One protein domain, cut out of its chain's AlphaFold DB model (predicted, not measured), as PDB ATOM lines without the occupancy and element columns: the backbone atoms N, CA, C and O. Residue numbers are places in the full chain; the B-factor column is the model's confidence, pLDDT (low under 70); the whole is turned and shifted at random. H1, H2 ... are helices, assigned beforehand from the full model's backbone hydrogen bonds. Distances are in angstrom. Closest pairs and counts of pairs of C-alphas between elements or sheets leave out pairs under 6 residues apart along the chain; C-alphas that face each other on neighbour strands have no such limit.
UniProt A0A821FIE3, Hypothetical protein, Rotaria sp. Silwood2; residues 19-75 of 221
ATOM      1  N   TYR A  19     178.197 119.639 188.916       87.81
ATOM      2  CA  TYR A  19     177.939 119.177 187.557       87.81
ATOM      3  C   TYR A  19     176.460 119.293 187.178       87.81
ATOM      4  O   TYR A  19     176.166 119.818 186.109       87.81
ATOM      5  N   GLU A  20     175.536 118.857 188.038       86.62
ATOM      6  CA  GLU A  20     174.092 118.956 187.782       86.62
ATOM      7  C   GLU A  20     173.652 120.405 187.594       86.62
ATOM      8  O   GLU A  20     172.958 120.708 186.627       86.62
ATOM      9  N   LEU A  21     174.120 121.317 188.453       87.56
ATOM     10  CA  LEU A  21     173.862 122.749 188.298       87.56
ATOM     11  C   LEU A  21     174.365 123.262 186.941       87.56
ATOM     12  O   LEU A  21     173.626 123.917 186.207       87.56
ATOM     13  N   LEU A  22     175.619 122.961 186.594       86.06
ATOM     14  CA  LEU A  22     176.223 123.409 185.339       86.06
ATOM     15  C   LEU A  22     175.540 122.791 184.115       86.06
ATOM     16  O   LEU A  22     175.382 123.469 183.102       86.06
ATOM     17  N   HIS A  23     175.132 121.526 184.193       86.12
ATOM     18  CA  HIS A  23     174.426 120.819 183.129       86.12
ATOM     19  C   HIS A  23     173.037 121.420 182.894       86.12
ATOM     20  O   HIS A  23     172.680 121.721 181.758       86.12
ATOM     21  N   ASP A  24     172.289 121.686 183.962       88.56
ATOM     22  CA  ASP A  24     170.944 122.256 183.891       88.56
ATOM     23  C   ASP A  24     170.978 123.703 183.360       88.56
ATOM     24  O   ASP A  24     170.199 124.069 182.479       88.56
ATOM     25  N   LYS A  25     171.957 124.512 183.801       86.25
ATOM     26  CA  LYS A  25     172.203 125.862 183.256       86.25
ATOM     27  C   LYS A  25     172.596 125.829 181.781       86.25
ATOM     28  O   LYS A  25     172.121 126.656 181.004       86.25
ATOM     29  N   ARG A  26     173.440 124.874 181.389       84.94
ATOM     30  CA  ARG A  26     173.869 124.686 179.998       84.94
ATOM     31  C   ARG A  26     172.699 124.287 179.104       84.94
ATOM     32  O   ARG A  26     172.534 124.876 178.041       84.94
ATOM     33  N   ASN A  27     171.864 123.351 179.548       87.19
ATOM     34  CA  ASN A  27     170.667 122.949 178.814       87.19
ATOM     35  C   ASN A  27     169.697 124.123 178.669       87.19
ATOM     36  O   ASN A  27     169.264 124.397 177.558       87.19
ATOM     37  N   ALA A  28     169.438 124.887 179.735       84.62
ATOM     38  CA  ALA A  28     168.590 126.078 179.654       84.62
ATOM     39  C   ALA A  28     169.119 127.117 178.645       84.62
ATOM     40  O   ALA A  28     168.345 127.689 177.868       84.62
ATOM     41  N   LEU A  29     170.439 127.338 178.619       77.81
ATOM     42  CA  LEU A  29     171.089 128.230 177.658       77.81
ATOM     43  C   LEU A  29     170.924 127.724 176.217       77.81
ATOM     44  O   LEU A  29     170.525 128.501 175.347       77.81
ATOM     45  N   PHE A  30     171.165 126.434 175.968       81.06
ATOM     46  CA  PHE A  30     171.017 125.844 174.637       81.06
ATOM     47  C   PHE A  30     169.565 125.763 174.169       81.06
ATOM     48  O   PHE A  30     169.310 126.044 173.003       81.06
ATOM     49  N   THR A  31     168.606 125.469 175.049       82.44
ATOM     50  CA  THR A  31     167.172 125.518 174.729       82.44
ATOM     51  C   THR A  31     166.770 126.928 174.306       82.44
ATOM     52  O   THR A  31     166.207 127.109 173.230       82.44
ATOM     53  N   THR A  32     167.159 127.943 175.084       76.69
ATOM     54  CA  THR A  32     166.888 129.350 174.746       76.69
ATOM     55  C   THR A  32     167.531 129.741 173.411       76.69
ATOM     56  O   THR A  32     166.939 130.467 172.612       76.69
ATOM     57  N   GLN A  33     168.759 129.280 173.156       73.69
ATOM     58  CA  GLN A  33     169.453 129.541 171.899       73.69
ATOM     59  C   GLN A  33     168.757 128.860 170.717       73.69
ATOM     60  O   GLN A  33     168.557 129.493 169.684       73.69
ATOM     61  N   TYR A  34     168.338 127.607 170.883       77.69
ATOM     62  CA  TYR A  34     167.613 126.854 169.870       77.69
ATOM     63  C   TYR A  34     166.282 127.524 169.520       77.69
ATOM     64  O   TYR A  34     166.030 127.788 168.350       77.69
ATOM     65  N   GLU A  35     165.473 127.903 170.511       79.69
ATOM     66  CA  GLU A  35     164.200 128.603 170.288       79.69
ATOM     67  C   GLU A  35     164.378 129.920 169.521       79.69
ATOM     68  O   GLU A  35     163.624 130.218 168.591       79.69
ATOM     69  N   LYS A  36     165.400 130.709 169.879       73.19
ATOM     70  CA  LYS A  36     165.745 131.944 169.157       73.19
ATOM     71  C   LYS A  36     166.173 131.656 167.717       73.19
ATOM     72  O   LYS A  36     165.743 132.362 166.808       73.19
ATOM     73  N   ASN A  37     166.983 130.620 167.505       73.38
ATOM     74  CA  ASN A  37     167.434 130.217 166.173       73.38
ATOM     75  C   ASN A  37     166.265 129.737 165.311       73.38
ATOM     76  O   ASN A  37     166.175 130.122 164.150       73.38
ATOM     77  N   THR A  38     165.326 128.977 165.875       79.50
ATOM     78  CA  THR A  38     164.131 128.511 165.161       79.50
ATOM     79  C   THR A  38     163.271 129.676 164.678       79.50
ATOM     80  O   THR A  38     162.820 129.663 163.535       79.50
ATOM     81  N   LYS A  39     163.103 130.733 165.487       75.38
ATOM     82  CA  LYS A  39     162.404 131.956 165.046       75.38
ATOM     83  C   LYS A  39     163.090 132.614 163.849       75.38
ATOM     84  O   LYS A  39     162.413 133.045 162.922       75.38
ATOM     85  N   PHE A  40     164.421 132.663 163.842       67.62
ATOM     86  CA  PHE A  40     165.175 133.197 162.708       67.62
ATOM     87  C   PHE A  40     165.025 132.326 161.460       67.62
ATOM     88  O   PHE A  40     164.799 132.850 160.374       67.62
ATOM     89  N   VAL A  41     165.120 131.002 161.608       76.62
ATOM     90  CA  VAL A  41     164.913 130.058 160.500       76.62
ATOM     91  C   VAL A  41     163.517 130.240 159.906       76.62
ATOM     92  O   VAL A  41     163.377 130.248 158.685       76.62
ATOM     93  N   GLN A  42     162.505 130.472 160.746       79.25
ATOM     94  CA  GLN A  42     161.156 130.776 160.280       79.25
ATOM     95  C   GLN A  42     161.097 132.108 159.520       79.25
ATOM     96  O   GLN A  42     160.611 132.134 158.397       79.25
ATOM     97  N   GLN A  43     161.674 133.189 160.053       74.38
ATOM     98  CA  GLN A  43     161.743 134.471 159.336       74.38
ATOM     99  C   GLN A  43     162.480 134.359 157.990       74.38
ATOM    100  O   GLN A  43     162.074 134.965 156.999       74.38
ATOM    101  N   ALA A  44     163.571 133.590 157.942       75.88
ATOM    102  CA  ALA A  44     164.323 133.339 156.717       75.88
ATOM    103  C   ALA A  44     163.486 132.545 155.702       75.88
ATOM    104  O   ALA A  44     163.525 132.845 154.508       75.88
ATOM    105  N   LYS A  45     162.694 131.577 156.176       84.69
ATOM    106  CA  LYS A  45     161.734 130.835 155.356       84.69
ATOM    107  C   LYS A  45     160.647 131.756 154.793       84.69
ATOM    108  O   LYS A  45     160.434 131.742 153.585       84.69
ATOM    109  N   ASP A  46     160.033 132.597 155.621       83.88
ATOM    110  CA  ASP A  46     158.977 133.524 155.189       83.88
ATOM    111  C   ASP A  46     159.508 134.516 154.135       83.88
ATOM    112  O   ASP A  46     158.873 134.771 153.110       83.88
ATOM    113  N   SER A  47     160.724 135.035 154.344       77.19
ATOM    114  CA  SER A  47     161.415 135.897 153.378       77.19
ATOM    115  C   SER A  47     161.726 135.167 152.061       77.19
ATOM    116  O   SER A  47     161.552 135.733 150.976       77.19
ATOM    117  N   HIS A  48     162.134 133.896 152.133       83.81
ATOM    118  CA  HIS A  48     162.362 133.065 150.954       83.81
ATOM    119  C   HIS A  48     161.071 132.835 150.158       83.81
ATOM    120  O   HIS A  48     161.059 133.037 148.944       83.81
ATOM    121  N   GLU A  49     159.974 132.475 150.826       88.06
ATOM    122  CA  GLU A  49     158.662 132.277 150.198       88.06
ATOM    123  C   GLU A  49     158.159 133.562 149.524       88.06
ATOM    124  O   GLU A  49     157.746 133.529 148.362       88.06
ATOM    125  N   ALA A  50     158.297 134.713 150.191       82.25
ATOM    126  CA  ALA A  50     157.955 136.016 149.618       82.25
ATOM    127  C   ALA A  50     158.782 136.344 148.359       82.25
ATOM    128  O   ALA A  50     158.258 136.885 147.381       82.25
ATOM    129  N   THR A  51     160.066 135.979 148.354       83.12
ATOM    130  CA  THR A  51     160.961 136.175 147.202       83.12
ATOM    131  C   THR A  51     160.590 135.247 146.042       83.12
ATOM    132  O   THR A  51     160.567 135.672 144.888       83.12
ATOM    133  N   GLN A  52     160.235 133.990 146.325       85.38
ATOM    134  CA  GLN A  52     159.751 133.043 145.314       85.38
ATOM    135  C   GLN A  52     158.434 133.511 144.678       85.38
ATOM    136  O   GLN A  52     158.281 133.459 143.456       85.38
ATOM    137  N   GLU A  53     157.497 134.016 145.483       84.31
ATOM    138  CA  GLU A  53     156.246 134.628 145.015       84.31
ATOM    139  C   GLU A  53     156.529 135.833 144.100       84.31
ATOM    140  O   GLU A  53     155.921 135.970 143.033       84.31
ATOM    141  N   PHE A  54     157.486 136.686 144.479       84.31
ATOM    142  CA  PHE A  54     157.934 137.809 143.655       84.31
ATOM    143  C   PHE A  54     158.481 137.347 142.299       84.31
ATOM    144  O   PHE A  54     158.034 137.860 141.275       84.31
ATOM    145  N   LEU A  55     159.375 136.351 142.265       84.50
ATOM    146  CA  LEU A  55     159.946 135.822 141.019       84.50
ATOM    147  C   LEU A  55     158.881 135.206 140.102       84.50
ATOM    148  O   LEU A  55     158.884 135.450 138.893       84.50
ATOM    149  N   LYS A  56     157.920 134.463 140.665       84.56
ATOM    150  CA  LYS A  56     156.782 133.926 139.900       84.56
ATOM    151  C   LYS A  56     155.969 135.049 139.259       84.56
ATOM    152  O   LYS A  56     155.686 134.995 138.065       84.56
ATOM    153  N   ARG A  57     155.631 136.084 140.037       79.25
ATOM    154  CA  ARG A  57     154.808 137.212 139.570       79.25
ATOM    155  C   ARG A  57     155.542 138.165 138.629       79.25
ATOM    156  O   ARG A  57     154.897 138.815 137.802       79.25
ATOM    157  N   PHE A  58     156.867 138.225 138.735       80.56
ATOM    158  CA  PHE A  58     157.742 138.904 137.785       80.56
ATOM    159  C   PHE A  58     157.642 138.252 136.401       80.56
ATOM    160  O   PHE A  58     157.393 138.941 135.413       80.56
ATOM    161  N   ASN A  59     157.717 136.919 136.348       75.81
ATOM    162  CA  ASN A  59     157.614 136.159 135.101       75.81
ATOM    163  C   ASN A  59     156.209 136.199 134.474       75.81
ATOM    164  O   ASN A  59     156.085 136.117 133.257       75.81
ATOM    165  N   THR A  60     155.146 136.374 135.268       78.31
ATOM    166  CA  THR A  60     153.760 136.493 134.767       78.31
ATOM    167  C   THR A  60     153.334 137.929 134.418       78.31
ATOM    168  O   THR A  60     152.139 138.202 134.344       78.31
ATOM    169  N   ALA A  61     154.277 138.860 134.228       72.81
ATOM    170  CA  ALA A  61     154.033 140.228 133.753       72.81
ATOM    171  C   ALA A  61     152.954 141.014 134.535       72.81
ATOM    172  O   ALA A  61     152.072 141.636 133.944       72.81
ATOM    173  N   ASN A  62     153.031 141.033 135.876       76.31
ATOM    174  CA  ASN A  62     152.219 141.932 136.710       76.31
ATOM    175  C   ASN A  62     153.039 143.163 137.166       76.31
ATOM    176  O   ASN A  62     153.591 143.169 138.274       76.31
ATOM    177  N   PRO A  63     153.140 144.223 136.339       77.38
ATOM    178  CA  PRO A  63     154.045 145.348 136.586       77.38
ATOM    179  C   PRO A  63     153.692 146.144 137.847       77.38
ATOM    180  O   PRO A  63     154.587 146.645 138.527       77.38
ATOM    181  N   ASN A  64     152.409 146.230 138.212       82.25
ATOM    182  CA  ASN A  64     151.969 146.984 139.388       82.25
ATOM    183  C   ASN A  64     152.422 146.324 140.697       82.25
ATOM    184  O   ASN A  64     152.880 147.011 141.612       82.25
ATOM    185  N   TYR A  65     152.339 144.993 140.775       80.94
ATOM    186  CA  TYR A  65     152.804 144.235 141.937       80.94
ATOM    187  C   TYR A  65     154.325 144.338 142.106       80.94
ATOM    188  O   TYR A  65     154.813 144.673 143.187       80.94
ATOM    189  N   VAL A  66     155.066 144.128 141.013       81.00
ATOM    190  CA  VAL A  66     156.534 144.208 140.990       81.00
ATOM    191  C   VAL A  66     157.009 145.607 141.385       81.00
ATOM    192  O   VAL A  66     157.863 145.736 142.257       81.00
ATOM    193  N   LYS A  67     156.411 146.666 140.822       81.75
ATOM    194  CA  LYS A  67     156.769 148.054 141.145       81.75
ATOM    195  C   LYS A  67     156.557 148.373 142.625       81.75
ATOM    196  O   LYS A  67     157.405 149.024 143.229       81.75
ATOM    197  N   LYS A  68     155.464 147.895 143.230       83.94
ATOM    198  CA  LYS A  68     155.183 148.108 144.658       83.94
ATOM    199  C   LYS A  68     156.241 147.457 145.554       83.94
ATOM    200  O   LYS A  68     156.687 148.089 146.507       83.94
ATOM    201  N   ILE A  69     156.657 146.230 145.236       81.06
ATOM    202  CA  ILE A  69     157.721 145.536 145.976       81.06
ATOM    203  C   ILE A  69     159.065 146.226 145.763       81.06
ATOM    204  O   ILE A  69     159.734 146.536 146.737       81.06
ATOM    205  N   LEU A  70     159.430 146.564 144.523       80.06
ATOM    206  CA  LEU A  70     160.693 147.251 144.244       80.06
ATOM    207  C   LEU A  70     160.791 148.604 144.951       80.06
ATOM    208  O   LEU A  70     161.856 148.945 145.443       80.06
ATOM    209  N   VAL A  71     159.699 149.368 145.038       80.69
ATOM    210  CA  VAL A  71     159.678 150.623 145.807       80.69
ATOM    211  C   VAL A  71     159.813 150.355 147.305       80.69
ATOM    212  O   VAL A  71     160.476 151.114 148.003       80.69
ATOM    213  N   LYS A  72     159.199 149.286 147.820       76.06
ATOM    214  CA  LYS A  72     159.316 148.914 149.232       76.06
ATOM    215  C   LYS A  72     160.742 148.479 149.590       76.06
ATOM    216  O   LYS A  72     161.246 148.922 150.617       76.06
ATOM    217  N   GLU A  73     161.375 147.646 148.771       72.12
ATOM    218  CA  GLU A  73     162.699 147.073 149.049       72.12
ATOM    219  C   GLU A  73     163.845 148.041 148.701       72.12
ATOM    220  O   GLU A  73     164.815 148.122 149.441       72.12
ATOM    221  N   ASN A  74     163.713 148.858 147.646       71.00
ATOM    222  CA  ASN A  74     164.749 149.822 147.232       71.00
ATOM    223  C   ASN A  74     164.569 151.228 147.828       71.00
ATOM    224  O   ASN A  74     165.180 152.189 147.353       71.00
ATOM    225  N   LYS A  75     163.714 151.391 148.841       65.94
ATOM    226  CA  LYS A  75     163.641 152.644 149.601       65.94
ATOM    227  C   LYS A  75     164.954 152.810 150.374       65.94
ATOM    228  O   LYS A  75     165.129 152.196 151.423       65.94
TER     229      LYS A  75
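What this domain is: This is residues 19 to 75 of the 221 residues of the protein "Hypothetical protein" of Rotaria sp. Silwood2 (UniProt A0A821FIE3). What shape do these coordinates make? One long, nearly straight helix, H1, makes the long axis, and at its last residues the chain turns tightly and folds back as a short helix, H2, so that the whole is a lopsided helical hairpin. Residues 19 to 50 of H1 stick out free as a long arm. What is it made of? The printed part has 57 residues with two named helices, H1 then H2, and no named strand; its class is all helix. How spread out is it? It is extended, with a radius of gyration of the C-alphas of 19.9 A, and it spans 62 by 22 by 9 A.

Where its parts are: Where does the longest helix run? H1 holds residues 19 to 59 and measures 58.8 A from first to last C-alpha, from C-alpha 19 at (177.939, 119.177, 187.557) to C-alpha 59 at (157.614, 136.159, 135.101). Where is the other helix? H2 holds residues 63 to 73, 15.3 A from first to last C-alpha, and ends with C-alpha 73 at (162.699, 147.073, 149.049).

How they stand to each other: Where does H1 meet H2? They touch, H1 with residues 54 to 58 alone, and their closest C-alphas, those of Phe 58 and Val 66, are 6.3 A apart. How do their directions compare? They form a helical hairpin and run opposite ways at a shallow tilt of 34.7 degrees, only just short of steep. What do the backbones show? In H1 and H2 every O i to N i+4 pair is within hydrogen-bond range.

The domain as a whole: How large is it? The two C-alphas farthest apart, those of Tyr 19 and Ala 61, are 62.5 A apart. Is there a cut or a long link? The printed part has no cut, and the link from H1 to H2, 3 residues, is tight. Where is confidence low? The mean pLDDT of the printed part is 80.2, and residues 40 and 75 are under 70.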